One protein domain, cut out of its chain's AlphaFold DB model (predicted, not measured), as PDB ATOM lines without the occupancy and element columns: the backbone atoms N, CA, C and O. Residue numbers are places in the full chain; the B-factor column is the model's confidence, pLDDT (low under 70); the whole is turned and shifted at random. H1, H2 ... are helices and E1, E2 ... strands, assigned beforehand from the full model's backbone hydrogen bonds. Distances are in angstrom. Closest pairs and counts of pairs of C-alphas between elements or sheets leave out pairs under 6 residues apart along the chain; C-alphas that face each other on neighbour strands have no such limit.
ATOM      1  N   LEU A  38      34.415 -21.391 -15.686       80.31
ATOM      2  CA  LEU A  38      35.695 -21.981 -15.293       80.31
ATOM      3  C   LEU A  38      36.800 -21.703 -16.319       80.31
ATOM      4  O   LEU A  38      37.933 -21.450 -15.927       80.31
ATOM      5  N   GLU A  39      36.493 -21.741 -17.617       78.62
ATOM      6  CA  GLU A  39      37.467 -21.404 -18.663       78.62
ATOM      7  C   GLU A  39      37.921 -19.943 -18.570       78.62
ATOM      8  O   GLU A  39      39.111 -19.665 -18.724       78.62
ATOM      9  N   LYS A  40      37.008 -19.014 -18.259       82.44
ATOM     10  CA  LYS A  40      37.363 -17.604 -18.045       82.44
ATOM     11  C   LYS A  40      38.251 -17.415 -16.821       82.44
ATOM     12  O   LYS A  40      39.250 -16.707 -16.911       82.44
ATOM     13  N   GLU A  41      37.904 -18.049 -15.705       81.12
ATOM     14  CA  GLU A  41      38.697 -17.968 -14.473       81.12
ATOM     15  C   GLU A  41      40.093 -18.564 -14.665       81.12
ATOM     16  O   GLU A  41      41.081 -17.937 -14.299       81.12
ATOM     17  N   LEU A  42      40.190 -19.729 -15.313       84.25
ATOM     18  CA  LEU A  42      41.476 -20.352 -15.626       84.25
ATOM     19  C   LEU A  42      42.338 -19.465 -16.527       84.25
ATOM     20  O   LEU A  42      43.530 -19.331 -16.268       84.25
ATOM     21  N   GLY A  43      41.747 -18.843 -17.551       84.62
ATOM     22  CA  GLY A  43      42.468 -17.900 -18.408       84.62
ATOM     23  C   GLY A  43      42.980 -16.691 -17.626       84.62
ATOM     24  O   GLY A  43      44.132 -16.295 -17.773       84.62
ATOM     25  N   HIS A  44      42.158 -16.137 -16.733       84.06
ATOM     26  CA  HIS A  44      42.568 -15.022 -15.879       84.06
ATOM     27  C   HIS A  44      43.734 -15.398 -14.950       84.06
ATOM     28  O   HIS A  44      44.738 -14.684 -14.904       84.06
ATOM     29  N   MET A  45      43.639 -16.550 -14.279       85.44
ATOM     30  CA  MET A  45      44.701 -17.083 -13.417       85.44
ATOM     31  C   MET A  45      45.996 -17.333 -14.200       85.44
ATOM     32  O   MET A  45      47.080 -16.999 -13.729       85.44
ATOM     33  N   GLU A  46      45.897 -17.872 -15.418       87.94
ATOM     34  CA  GLU A  46      47.055 -18.088 -16.291       87.94
ATOM     35  C   GLU A  46      47.757 -16.768 -16.633       87.94
ATOM     36  O   GLU A  46      48.984 -16.673 -16.557       87.94
ATOM     37  N   HIS A  47      47.001 -15.725 -16.974       89.44
ATOM     38  CA  HIS A  47      47.589 -14.431 -17.304       89.44
ATOM     39  C   HIS A  47      48.260 -13.757 -16.100       89.44
ATOM     40  O   HIS A  47      49.328 -13.164 -16.261       89.44
ATOM     41  N   LEU A  48      47.683 -13.882 -14.902       89.94
ATOM     42  CA  LEU A  48      48.302 -13.404 -13.663       89.94
ATOM     43  C   LEU A  48      49.584 -14.166 -13.330       89.94
ATOM     44  O   LEU A  48      50.607 -13.541 -13.061       89.94
ATOM     45  N   ALA A  49      49.569 -15.496 -13.430       89.00
ATOM     46  CA  ALA A  49      50.758 -16.313 -13.204       89.00
ATOM     47  C   ALA A  49      51.886 -15.965 -14.192       89.00
ATOM     48  O   ALA A  49      53.049 -15.847 -13.802       89.00
ATOM     49  N   ASN A  50      51.548 -15.729 -15.464       89.25
ATOM     50  CA  ASN A  50      52.510 -15.269 -16.465       89.25
ATOM     51  C   ASN A  50      53.062 -13.878 -16.133       89.25
ATOM     52  O   ASN A  50      54.271 -13.660 -16.220       89.25
ATOM     53  N   LEU A  51      52.206 -12.942 -15.717       89.94
ATOM     54  CA  LEU A  51      52.646 -11.618 -15.283       89.94
ATOM     55  C   LEU A  51      53.588 -11.715 -14.074       89.94
ATOM     56  O   LEU A  51      54.637 -11.072 -14.073       89.94
ATOM     57  N   GLN A  52      53.258 -12.546 -13.083       90.56
ATOM     58  CA  GLN A  52      54.104 -12.796 -11.917       90.56
ATOM     59  C   GLN A  52      55.475 -13.322 -12.338       90.56
ATOM     60  O   GLN A  52      56.499 -12.738 -11.980       90.56
ATOM     61  N   PHE A  53      55.493 -14.355 -13.179       90.19
ATOM     62  CA  PHE A  53      56.728 -14.919 -13.710       90.19
ATOM     63  C   PHE A  53      57.571 -13.878 -14.462       90.19
ATOM     64  O   PHE A  53      58.788 -13.822 -14.266       90.19
ATOM     65  N   ASN A  54      56.947 -13.031 -15.286       88.81
ATOM     66  CA  ASN A  54      57.634 -11.966 -16.019       88.81
ATOM     67  C   ASN A  54      58.226 -10.918 -15.065       88.81
ATOM     68  O   ASN A  54      59.355 -10.480 -15.267       88.81
ATOM     69  N   MET A  55      57.505 -10.539 -14.007       89.94
ATOM     70  CA  MET A  55      58.007  -9.602 -12.995       89.94
ATOM     71  C   MET A  55      59.189 -10.168 -12.198       89.94
ATOM     72  O   MET A  55      60.106  -9.419 -11.861       89.94
ATOM     73  N   GLU A  56      59.175 -11.467 -11.894       88.56
ATOM     74  CA  GLU A  56      60.265 -12.141 -11.177       88.56
ATOM     75  C   GLU A  56      61.487 -12.391 -12.074       88.56
ATOM     76  O   GLU A  56      62.628 -12.278 -11.621       88.56
ATOM     77  N   SER A  57      61.259 -12.708 -13.351       88.25
ATOM     78  CA  SER A  57      62.316 -13.033 -14.318       88.25
ATOM     79  C   SER A  57      62.969 -11.789 -14.924       88.25
ATOM     80  O   SER A  57      64.178 -11.777 -15.171       88.25
ATOM     81  N   GLU A  58      62.188 -10.735 -15.167       89.31
ATOM     82  CA  GLU A  58      62.620  -9.509 -15.830       89.31
ATOM     83  C   GLU A  58      62.271  -8.277 -14.976       89.31
ATOM     84  O   GLU A  58      61.159  -7.748 -15.068       89.31
ATOM     85  N   PRO A  59      63.227  -7.714 -14.207       85.75
ATOM     86  CA  PRO A  59      62.943  -6.578 -13.320       85.75
ATOM     87  C   PRO A  59      62.414  -5.350 -14.075       85.75
ATOM     88  O   PRO A  59      61.618  -4.583 -13.542       85.75
ATOM     89  N   ARG A  60      62.764  -5.217 -15.362       88.81
ATOM     90  CA  ARG A  60      62.256  -4.159 -16.247       88.81
ATOM     91  C   ARG A  60      60.743  -4.213 -16.450       88.81
ATOM     92  O   ARG A  60      60.140  -3.174 -16.699       88.81
ATOM     93  N   VAL A  61      60.132  -5.399 -16.408       88.50
ATOM     94  CA  VAL A  61      58.673  -5.547 -16.529       88.50
ATOM     95  C   VAL A  61      58.005  -4.962 -15.292       88.50
ATOM     96  O   VAL A  61      57.084  -4.159 -15.418       88.50
ATOM     97  N   LYS A  62      58.538  -5.282 -14.110       90.12
ATOM     98  CA  LYS A  62      58.073  -4.733 -12.835       90.12
ATOM     99  C   LYS A  62      58.219  -3.208 -12.775       90.12
ATOM    100  O   LYS A  62      57.279  -2.521 -12.387       90.12
ATOM    101  N   GLU A  63      59.361  -2.674 -13.210       91.12
ATOM    102  CA  GLU A  63      59.601  -1.223 -13.266       91.12
ATOM    103  C   GLU A  63      58.612  -0.511 -14.199       91.12
ATOM    104  O   GLU A  63      57.999   0.479 -13.803       91.12
ATOM    105  N   LYS A  64      58.381  -1.049 -15.404       92.19
ATOM    106  CA  LYS A  64      57.405  -0.484 -16.349       92.19
ATOM    107  C   LYS A  64      55.974  -0.545 -15.829       92.19
ATOM    108  O   LYS A  64      55.221   0.403 -16.025       92.19
ATOM    109  N   LEU A  65      55.596  -1.653 -15.193       91.69
ATOM    110  CA  LEU A  65      54.276  -1.800 -14.589       91.69
ATOM    111  C   LEU A  65      54.072  -0.754 -13.486       91.69
ATOM    112  O   LEU A  65      53.045  -0.083 -13.453       91.69
ATOM    113  N   LYS A  66      55.083  -0.557 -12.636       92.62
ATOM    114  CA  LYS A  66      55.088   0.471 -11.593       92.62
ATOM    115  C   LYS A  66      54.984   1.888 -12.165       92.62
ATOM    116  O   LYS A  66      54.166   2.666 -11.681       92.62
ATOM    117  N   GLU A  67      55.760   2.219 -13.200       92.94
ATOM    118  CA  GLU A  67      55.642   3.510 -13.898       92.94
ATOM    119  C   GLU A  67      54.242   3.711 -14.477       92.94
ATOM    120  O   GLU A  67      53.672   4.791 -14.328       92.94
ATOM    121  N   LYS A  68      53.663   2.672 -15.086       92.88
ATOM    122  CA  LYS A  68      52.331   2.766 -15.680       92.88
ATOM    123  C   LYS A  68      51.252   3.012 -14.624       92.88
ATOM    124  O   LYS A  68      50.472   3.945 -14.769       92.88
ATOM    125  N   ILE A  69      51.278   2.261 -13.521       92.50
ATOM    126  CA  ILE A  69      50.365   2.470 -12.386       92.50
ATOM    127  C   ILE A  69      50.499   3.893 -11.839       92.50
ATOM    128  O   ILE A  69      49.497   4.532 -11.531       92.50
ATOM    129  N   LYS A  70      51.727   4.414 -11.740       92.25
ATOM    130  CA  LYS A  70      51.969   5.782 -11.280       92.25
ATOM    131  C   LYS A  70      51.366   6.819 -12.232       92.25
ATOM    132  O   LYS A  70      50.657   7.706 -11.769       92.25
ATOM    133  N   GLU A  71      51.573   6.661 -13.539       93.31
ATOM    134  CA  GLU A  71      50.960   7.512 -14.568       93.31
ATOM    135  C   GLU A  71      49.426   7.501 -14.477       93.31
ATOM    136  O   GLU A  71      48.791   8.557 -14.558       93.31
ATOM    137  N   ASP A  72      48.825   6.326 -14.277       92.62
ATOM    138  CA  ASP A  72      47.372   6.181 -14.169       92.62
ATOM    139  C   ASP A  72      46.831   6.791 -12.864       92.62
ATOM    140  O   ASP A  72      45.791   7.451 -12.889       92.62
ATOM    141  N   ILE A  73      47.558   6.675 -11.747       92.12
ATOM    142  CA  ILE A  73      47.219   7.357 -10.486       92.12
ATOM    143  C   ILE A  73      47.298   8.881 -10.654       92.12
ATOM    144  O   ILE A  73      46.408   9.590 -10.184       92.12
ATOM    145  N   GLU A  74      48.328   9.398 -11.329       90.94
ATOM    146  CA  GLU A  74      48.479  10.836 -11.586       90.94
ATOM    147  C   GLU A  74      47.401  11.375 -12.543       90.94
ATOM    148  O   GLU A  74      46.965  12.520 -12.401       90.94
ATOM    149  N   SER A  75      46.952  10.556 -13.499       92.19
ATOM    150  CA  SER A  75      46.011  10.969 -14.549       92.19
ATOM    151  C   SER A  75      44.538  10.808 -14.161       92.19
ATOM    152  O   SER A  75      43.740  11.712 -14.416       92.19
ATOM    153  N   ALA A  76      44.161   9.665 -13.585       90.44
ATOM    154  CA  ALA A  76      42.778   9.332 -13.228       90.44
ATOM    155  C   ALA A  76      42.470   9.570 -11.740       90.44
ATOM    156  O   ALA A  76      41.318   9.792 -11.374       90.44
ATOM    157  N   GLY A  77      43.500   9.582 -10.891       89.50
ATOM    158  CA  GLY A  77      43.378   9.691  -9.441       89.50
ATOM    159  C   GLY A  77      43.494   8.338  -8.739       89.50
ATOM    160  O   GLY A  77      43.100   7.296  -9.263       89.50
ATOM    161  N   VAL A  78      44.016   8.361  -7.509       89.56
ATOM    162  CA  VAL A  78      44.263   7.151  -6.703       89.56
ATOM    163  C   VAL A  78      42.995   6.326  -6.479       89.56
ATOM    164  O   VAL A  78      43.034   5.103  -6.560       89.56
ATOM    165  N   GLU A  79      41.858   6.996  -6.287       90.44
ATOM    166  CA  GLU A  79      40.567   6.358  -6.028       90.44
ATOM    167  C   GLU A  79      40.028   5.604  -7.244       90.44
ATOM    168  O   GLU A  79      39.209   4.711  -7.072       90.44
ATOM    169  N   GLU A  80      40.455   5.929  -8.466       90.94
ATOM    170  CA  GLU A  80      40.023   5.224  -9.680       90.94
ATOM    171  C   GLU A  80      40.860   3.964  -9.926       90.94
ATOM    172  O   GLU A  80      40.339   2.976 -10.443       90.94
ATOM    173  N   VAL A  81      42.131   3.969  -9.514       90.81
ATOM    174  CA  VAL A  81      43.081   2.875  -9.775       90.81
ATOM    175  C   VAL A  81      43.129   1.863  -8.630       90.81
ATOM    176  O   VAL A  81      43.247   0.660  -8.872       90.81
ATOM    177  N   LEU A  82      43.025   2.325  -7.384       92.88
ATOM    178  CA  LEU A  82      43.227   1.524  -6.177       92.88
ATOM    179  C   LEU A  82      41.951   1.440  -5.331       92.88
ATOM    180  O   LEU A  82      41.131   2.358  -5.309       92.88
ATOM    181  N   GLU A  83      41.793   0.346  -4.586       90.38
ATOM    182  CA  GLU A  83      40.731   0.208  -3.572       90.38
ATOM    183  C   GLU A  83      41.043   0.943  -2.254       90.38
ATOM    184  O   GLU A  83      40.236   0.945  -1.324       90.38
ATOM    185  N   GLY A  84      42.203   1.592  -2.171       87.31
ATOM    186  CA  GLY A  84      42.660   2.348  -1.012       87.31
ATOM    187  C   GLY A  84      43.537   3.526  -1.420       87.31
ATOM    188  O   GLY A  84      43.677   3.839  -2.598       87.31
ATOM    189  N   ASN A  85      44.129   4.186  -0.429       84.94
ATOM    190  CA  ASN A  85      45.037   5.302  -0.662       84.94
ATOM    191  C   ASN A  85      46.478   4.854  -0.434       84.94
ATOM    192  O   ASN A  85      46.735   4.103   0.504       84.94
ATOM    193  N   ILE A  86      47.395   5.326  -1.271       85.56
ATOM    194  CA  ILE A  86      48.821   5.042  -1.150       85.56
ATOM    195  C   ILE A  86      49.598   6.352  -1.110       85.56
ATOM    196  O   ILE A  86      49.355   7.257  -1.909       85.56
ATOM    197  N   GLU A  87      50.536   6.456  -0.173       80.25
ATOM    198  CA  GLU A  87      51.390   7.631  -0.026       80.25
ATOM    199  C   GLU A  87      52.844   7.275  -0.341       80.25
ATOM    200  O   GLU A  87      53.415   6.350   0.232       80.25
ATOM    201  N   GLY A  88      53.464   8.059  -1.224       82.94
ATOM    202  CA  GLY A  88      54.874   7.911  -1.565       82.94
ATOM    203  C   GLY A  88      55.145   6.854  -2.632       82.94
ATOM    204  O   GLY A  88      54.351   6.649  -3.549       82.94
ATOM    205  N   ASP A  89      56.333   6.264  -2.557       87.50
ATOM    206  CA  ASP A  89      56.784   5.251  -3.505       87.50
ATOM    207  C   ASP A  89      56.273   3.861  -3.094       87.50
ATOM    208  O   ASP A  89      56.009   3.608  -1.915       87.50
ATOM    209  N   PHE A  90      56.085   2.969  -4.063       91.56
ATOM    210  CA  PHE A  90      55.429   1.684  -3.847       91.56
ATOM    211  C   PHE A  90      56.039   0.570  -4.685       91.56
ATOM    212  O   PHE A  90      56.595   0.793  -5.756       91.56
ATOM    213  N   ASP A  91      55.912  -0.654  -4.207       90.88
ATOM    214  CA  ASP A  91      56.262  -1.867  -4.924       90.88
ATOM    215  C   ASP A  91      54.994  -2.578  -5.406       90.88
ATOM    216  O   ASP A  91      53.926  -2.429  -4.814       90.88
ATOM    217  N   VAL A  92      55.104  -3.321  -6.506       91.19
ATOM    218  CA  VAL A  92      53.980  -4.035  -7.126       91.19
ATOM    219  C   VAL A  92      54.217  -5.532  -6.997       91.19
ATOM    220  O   VAL A  92      55.303  -6.016  -7.322       91.19
ATOM    221  N   SER A  93      53.209  -6.275  -6.566       90.69
ATOM    222  CA  SER A  93      53.267  -7.733  -6.463       90.69
ATOM    223  C   SER A  93      51.922  -8.364  -6.806       90.69
ATOM    224  O   SER A  93      50.894  -7.694  -6.819       90.69
ATOM    225  N   ILE A  94      51.935  -9.659  -7.111       91.31
ATOM    226  CA  ILE A  94      50.719 -10.469  -7.227       91.31
ATOM    227  C   ILE A  94      50.643 -11.333  -5.983       91.31
ATOM    228  O   ILE A  94      51.639 -11.958  -5.613       91.31
ATOM    229  N   GLU A  95      49.489 -11.329  -5.326       90.06
ATOM    230  CA  GLU A  95      49.267 -12.112  -4.117       90.06
ATOM    231  C   GLU A  95      47.879 -12.733  -4.075       90.06
ATOM    232  O   GLU A  95      46.912 -12.159  -4.570       90.06
ATOM    233  N   GLU A  96      47.788 -13.891  -3.424       88.44
ATOM    234  CA  GLU A  96      46.530 -14.587  -3.183       88.44
ATOM    235  C   GLU A  96      45.673 -13.807  -2.175       88.44
ATOM    236  O   GLU A  96      46.115 -13.457  -1.073       88.44
ATOM    237  N   ASN A  97      44.416 -13.565  -2.532       86.38
ATOM    238  CA  ASN A  97      43.410 -13.088  -1.599       86.38
ATOM    239  C   ASN A  97      43.060 -14.207  -0.594       86.38
ATOM    240  O   ASN A  97      42.568 -15.255  -1.014       86.38
ATOM    241  N   PRO A  98      43.238 -14.013   0.726       82.25
ATOM    242  CA  PRO A  98      42.990 -15.067   1.711       82.25
ATOM    243  C   PRO A  98      41.512 -15.476   1.823       82.25
ATOM    244  O   PRO A  98      41.224 -16.557   2.337       82.25
ATOM    245  N   ASP A  99      40.581 -14.626   1.379       83.31
ATOM    246  CA  ASP A  99      39.142 -14.882   1.448       83.31
ATOM    247  C   ASP A  99      38.612 -15.582   0.190       83.31
ATOM    248  O   ASP A  99      37.762 -16.471   0.289       83.31
ATOM    249  N   THR A 100      39.094 -15.187  -0.993       81.94
ATOM    250  CA  THR A 100      38.622 -15.747  -2.273       81.94
ATOM    251  C   THR A 100      39.541 -16.824  -2.848       81.94
ATOM    252  O   THR A 100      39.089 -17.605  -3.683       81.94
ATOM    253  N   HIS A 101      40.782 -16.925  -2.356       80.44
ATOM    254  CA  HIS A 101      41.864 -17.746  -2.916       80.44
ATOM    255  C   HIS A 101      42.159 -17.442  -4.391       80.44
ATOM    256  O   HIS A 101      42.555 -18.324  -5.151       80.44
ATOM    257  N   GLU A 102      41.928 -16.199  -4.804       83.31
ATOM    258  CA  GLU A 102      42.231 -15.716  -6.147       83.31
ATOM    259  C   GLU A 102      43.447 -14.798  -6.094       83.31
ATOM    260  O   GLU A 102      43.560 -13.955  -5.200       83.31
ATOM    261  N   ASP A 103      44.353 -14.959  -7.052       88.69
ATOM    262  CA  ASP A 103      45.486 -14.062  -7.221       88.69
ATOM    263  C   ASP A 103      45.003 -12.673  -7.649       88.69
ATOM    264  O   ASP A 103      44.131 -12.527  -8.506       88.69
ATOM    265  N   GLN A 104      45.582 -11.637  -7.054       90.81
ATOM    266  CA  GLN A 104      45.244 -10.247  -7.338       90.81
ATOM    267  C   GLN A 104      46.498  -9.380  -7.370       90.81
ATOM    268  O   GLN A 104      47.478  -9.619  -6.661       90.81
ATOM    269  N   LEU A 105      46.457  -8.344  -8.207       92.19
ATOM    270  CA  LEU A 105      47.534  -7.371  -8.306       92.19
ATOM    271  C   LEU A 105      47.423  -6.369  -7.152       92.19
ATOM    272  O   LEU A 105      46.395  -5.707  -6.982       92.19
ATOM    273  N   VAL A 106      48.491  -6.252  -6.370       93.19
ATOM    274  CA  VAL A 106      48.558  -5.391  -5.190       93.19
ATOM    275  C   VAL A 106      49.745  -4.442  -5.276       93.19
ATOM    276  O   VAL A 106      50.787  -4.754  -5.857       93.19
ATOM    277  N   VAL A 107      49.581  -3.278  -4.660       92.50
ATOM    278  CA  VAL A 107      50.663  -2.331  -4.406       92.50
ATOM    279  C   VAL A 107      50.937  -2.260  -2.910       92.50
ATOM    280  O   VAL A 107      50.010  -2.267  -2.098       92.50
ATOM    281  N   ALA A 108      52.211  -2.196  -2.545       90.88
ATOM    282  CA  ALA A 108      52.659  -2.053  -1.167       90.88
ATOM    283  C   ALA A 108      53.579  -0.827  -1.056       90.88
ATOM    284  O   ALA A 108      54.547  -0.742  -1.813       90.88
ATOM    285  N   PRO A 109      53.330   0.124  -0.143       88.75
ATOM    286  CA  PRO A 109      54.197   1.279   0.027       88.75
ATOM    287  C   PRO A 109      55.604   0.854   0.466       88.75
ATOM    288  O   PRO A 109      55.784  -0.066   1.276       88.75
ATOM    289  N   GLU A 110      56.625   1.536  -0.059       82.12
ATOM    290  CA  GLU A 110      58.017   1.250   0.281       82.12
ATOM    291  C   GLU A 110      58.250   1.418   1.791       82.12
ATOM    292  O   GLU A 110      57.999   2.466   2.386       82.12
ATOM    293  N   GLY A 111      58.739   0.354   2.433       73.81
ATOM    294  CA  GLY A 111      58.984   0.317   3.877       73.81
ATOM    295  C   GLY A 111      57.802  -0.162   4.728       73.81
ATOM    296  O   GLY A 111      58.009  -0.428   5.913       73.81
ATOM    297  N   ASN A 112      56.611  -0.357   4.150       72.62
ATOM    298  CA  ASN A 112      55.468  -0.952   4.846       72.62
ATOM    299  C   ASN A 112      54.791  -2.052   4.014       72.62
ATOM    300  O   ASN A 112      53.685  -1.906   3.507       72.62
ATOM    301  N   VAL A 113      55.442  -3.216   3.962       68.00
ATOM    302  CA  VAL A 113      54.955  -4.418   3.253       68.00
ATOM    303  C   VAL A 113      53.685  -5.039   3.854       68.00
ATOM    304  O   VAL A 113      53.156  -6.005   3.310       68.00
ATOM    305  N   SER A 114      53.231  -4.545   5.011       74.06
ATOM    306  CA  SER A 114      52.012  -5.041   5.666       74.06
ATOM    307  C   SER A 114      50.753  -4.370   5.124       74.06
ATOM    308  O   SER A 114      49.673  -4.945   5.218       74.06
ATOM    309  N   GLU A 115      50.886  -3.168   4.562       81.69
ATOM    310  CA  GLU A 115      49.776  -2.434   3.971       81.69
ATOM    311  C   GLU A 115      49.738  -2.729   2.474       81.69
ATOM    312  O   GLU A 115      50.518  -2.198   1.694       81.69
ATOM    313  N   LYS A 116      48.868  -3.656   2.087       87.81
ATOM    314  CA  LYS A 116      48.702  -4.078   0.697       87.81
ATOM    315  C   LYS A 116      47.397  -3.515   0.187       87.81
ATOM    316  O   LYS A 116      46.350  -3.723   0.801       87.81
ATOM    317  N   ILE A 117      47.470  -2.798  -0.921       91.44
ATOM    318  CA  ILE A 117      46.323  -2.128  -1.514       91.44
ATOM    319  C   ILE A 117      46.053  -2.788  -2.855       91.44
ATOM    320  O   ILE A 117      46.934  -2.887  -3.707       91.44
ATOM    321  N   VAL A 118      44.827  -3.264  -3.026       92.38
ATOM    322  CA  VAL A 118      44.402  -3.968  -4.232       92.38
ATOM    323  C   VAL A 118      44.195  -2.964  -5.365       92.38
ATOM    324  O   VAL A 118      43.600  -1.896  -5.173       92.38
ATOM    325  N   ILE A 119      44.699  -3.304  -6.552       92.62
ATOM    326  CA  ILE A 119      44.393  -2.575  -7.782       92.62
ATOM    327  C   ILE A 119      43.004  -2.988  -8.251       92.62
ATOM    328  O   ILE A 119      42.692  -4.176  -8.347       92.62
ATOM    329  N   LYS A 120      42.173  -2.004  -8.595       92.69
ATOM    330  CA  LYS A 120      40.806  -2.265  -9.038       92.69
ATOM    331  C   LYS A 120      40.782  -3.161 -10.284       92.69
ATOM    332  O   LYS A 120      41.609  -2.971 -11.180       92.69
ATOM    333  N   PRO A 121      39.789  -4.065 -10.408       88.12
ATOM    334  CA  PRO A 121      39.724  -5.042 -11.498       88.12
ATOM    335  C   PRO A 121      39.866  -4.429 -12.895       88.12
ATOM    336  O   PRO A 121      40.643  -4.925 -13.702       88.12
ATOM    337  N   ALA A 122      39.215  -3.287 -13.140       88.81
ATOM    338  CA  ALA A 122      39.250  -2.607 -14.435       88.81
ATOM    339  C   ALA A 122      40.672  -2.236 -14.896       88.81
ATOM    340  O   ALA A 122      40.977  -2.334 -16.082       88.81
ATOM    341  N   TYR A 123      41.538  -1.829 -13.966       90.50
ATOM    342  CA  TYR A 123      42.940  -1.521 -14.250       90.50
ATOM    343  C   TYR A 123      43.807  -2.778 -14.215       90.50
ATOM    344  O   TYR A 123      44.689  -2.938 -15.054       90.50
ATOM    345  N   SER A 124      43.519  -3.708 -13.297       89.31
ATOM    346  CA  SER A 124      44.207  -4.999 -13.225       89.31
ATOM    347  C   SER A 124      44.138  -5.740 -14.565       89.31
ATOM    348  O   SER A 124      45.173  -6.108 -15.113       89.31
ATOM    349  N   GLU A 125      42.950  -5.851 -15.166       88.44
ATOM    350  CA  GLU A 125      42.754  -6.491 -16.472       88.44
ATOM    351  C   GLU A 125      43.545  -5.801 -17.594       88.44
ATOM    352  O   GLU A 125      44.111  -6.474 -18.458       88.44
ATOM    353  N   GLN A 126      43.635  -4.466 -17.573       89.81
ATOM    354  CA  GLN A 126      44.418  -3.705 -18.552       89.81
ATOM    355  C   GLN A 126      45.917  -3.977 -18.420       89.81
ATOM    356  O   GLN A 126      46.593  -4.225 -19.422       89.81
ATOM    357  N   TYR A 127      46.436  -3.967 -17.193       89.94
ATOM    358  CA  TYR A 127      47.844  -4.243 -16.936       89.94
ATOM    359  C   TYR A 127      48.202  -5.686 -17.273       89.94
ATOM    360  O   TYR A 127      49.215  -5.938 -17.924       89.94
ATOM    361  N   ILE A 128      47.344  -6.636 -16.911       87.81
ATOM    362  CA  ILE A 128      47.512  -8.038 -17.284       87.81
ATOM    363  C   ILE A 128      47.579  -8.153 -18.809       87.81
ATOM    364  O   ILE A 128      48.568  -8.660 -19.323       87.81
ATOM    365  N   ALA A 129      46.622  -7.596 -19.554       86.25
ATOM    366  CA  ALA A 129      46.634  -7.667 -21.017       86.25
ATOM    367  C   ALA A 129      47.895  -7.046 -21.652       86.25
ATOM    368  O   ALA A 129      48.375  -7.526 -22.682       86.25
ATOM    369  N   GLN A 130      48.440  -5.987 -21.049       85.69
ATOM    370  CA  GLN A 130      49.622  -5.289 -21.553       85.69
ATOM    371  C   GLN A 130      50.943  -6.000 -21.215       85.69
ATOM    372  O   GLN A 130      51.891  -5.910 -21.998       85.69
ATOM    373  N   PHE A 131      51.023  -6.683 -20.070       85.19
ATOM    374  CA  PHE A 131      52.281  -7.202 -19.516       85.19
ATOM    375  C   PHE A 131      52.328  -8.739 -19.350       85.19
ATOM    376  O   PHE A 131      53.413  -9.287 -19.141       85.19
ATOM    377  N   SER A 132      51.205  -9.464 -19.472       74.56
ATOM    378  CA  SER A 132      51.164 -10.941 -19.408       74.56
ATOM    379  C   SER A 132      51.666 -11.598 -20.690       74.56
ATOM    380  O   SER A 132      52.276 -12.664 -20.646       74.56
ATOM    381  N   ASN A 133      51.422 -10.965 -21.840       66.56
ATOM    382  CA  ASN A 133      51.912 -11.437 -23.127       66.56
ATOM    383  C   ASN A 133      53.370 -11.006 -23.275       66.56
ATOM    384  O   ASN A 133      53.681  -9.968 -23.860       66.56
TER     385      ASN A 133
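Overview. This is residues 38 to 133 of the 138 residues of an uncharacterized protein of Candidatus Peribacteria bacterium (UniProt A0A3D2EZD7). A hairpin of two strands, E1 and E2, lies over a V made by the long helices H1 and H2, which meet at a corner, with H4 set between the arms of the V. The short H3 follows at the far end of H2, and residues 117 to 118 pair briefly with E2. The printed part has 96 residues, with four named helices and two antiparallel strands in the order H1 H2 H3 E1 E2 H4, class mixed. It is compact, with a radius of gyration of the C-alphas of 12.7 A and spans of 37 by 30 by 25 A.

Along the chain. Find C-alpha 90 at (55.429, 1.684, -3.847), where E1, residues 90 to 96, begins; E2 is residues 103 to 109, 19.1 A long. H1, residues 38 to 57, starts at (35.695, -21.981, -15.293) and runs 28.1 A. H2, residues 59 to 76, runs 25.7 A; H3 is residues 78 to 81. H4, residues 121 to 131, ends at (52.281, -7.202, -19.516).

Arrangement. In the hairpin E1 and E2, look for N 93 and O 106 at 2.9 A and N 106 and O 93 at 2.8 A, within hydrogen-bond range. The closest C-alphas of H2 and E1, Lys 66 and Val 92, are 6.4 A apart; those of H1 and E1, Gln 52 and Ile 94, 6.2 A; those of E2 and H4, Leu 105 and Ser 124, 6.4 A. H1 and H2 touch only at the corner, closest at C-alphas 55 and 62, 4.9 A, at a steep tilt of 66 degrees, opposite ways. H1, with residues 47 to 54 alone, touches H4, closest at C-alphas 51 and 131, 6.1 A. H2 and H4 only just touch, with 3 pairs of C-alphas within 8 A, the closest being Val 61 and Phe 131, 7.2 A. H2 touches H3, closest at C-alphas 73 and 81, 6.1 A; H1 and H3 are apart. In H1 and H2 every O i to N i+4 pair is within hydrogen-bond range, in H4 6 of 7; H3 is too short for one.

Size, cuts and confidence. The C-alphas farthest apart, those of Glu 39 and Gly 88, are 38.1 A from each other. The printed part has no cut, and the link from E2 to H4, 11 residues, is long. Look for pLDDT under 70 at residues 113 and 133; the mean of the printed part is 87.5.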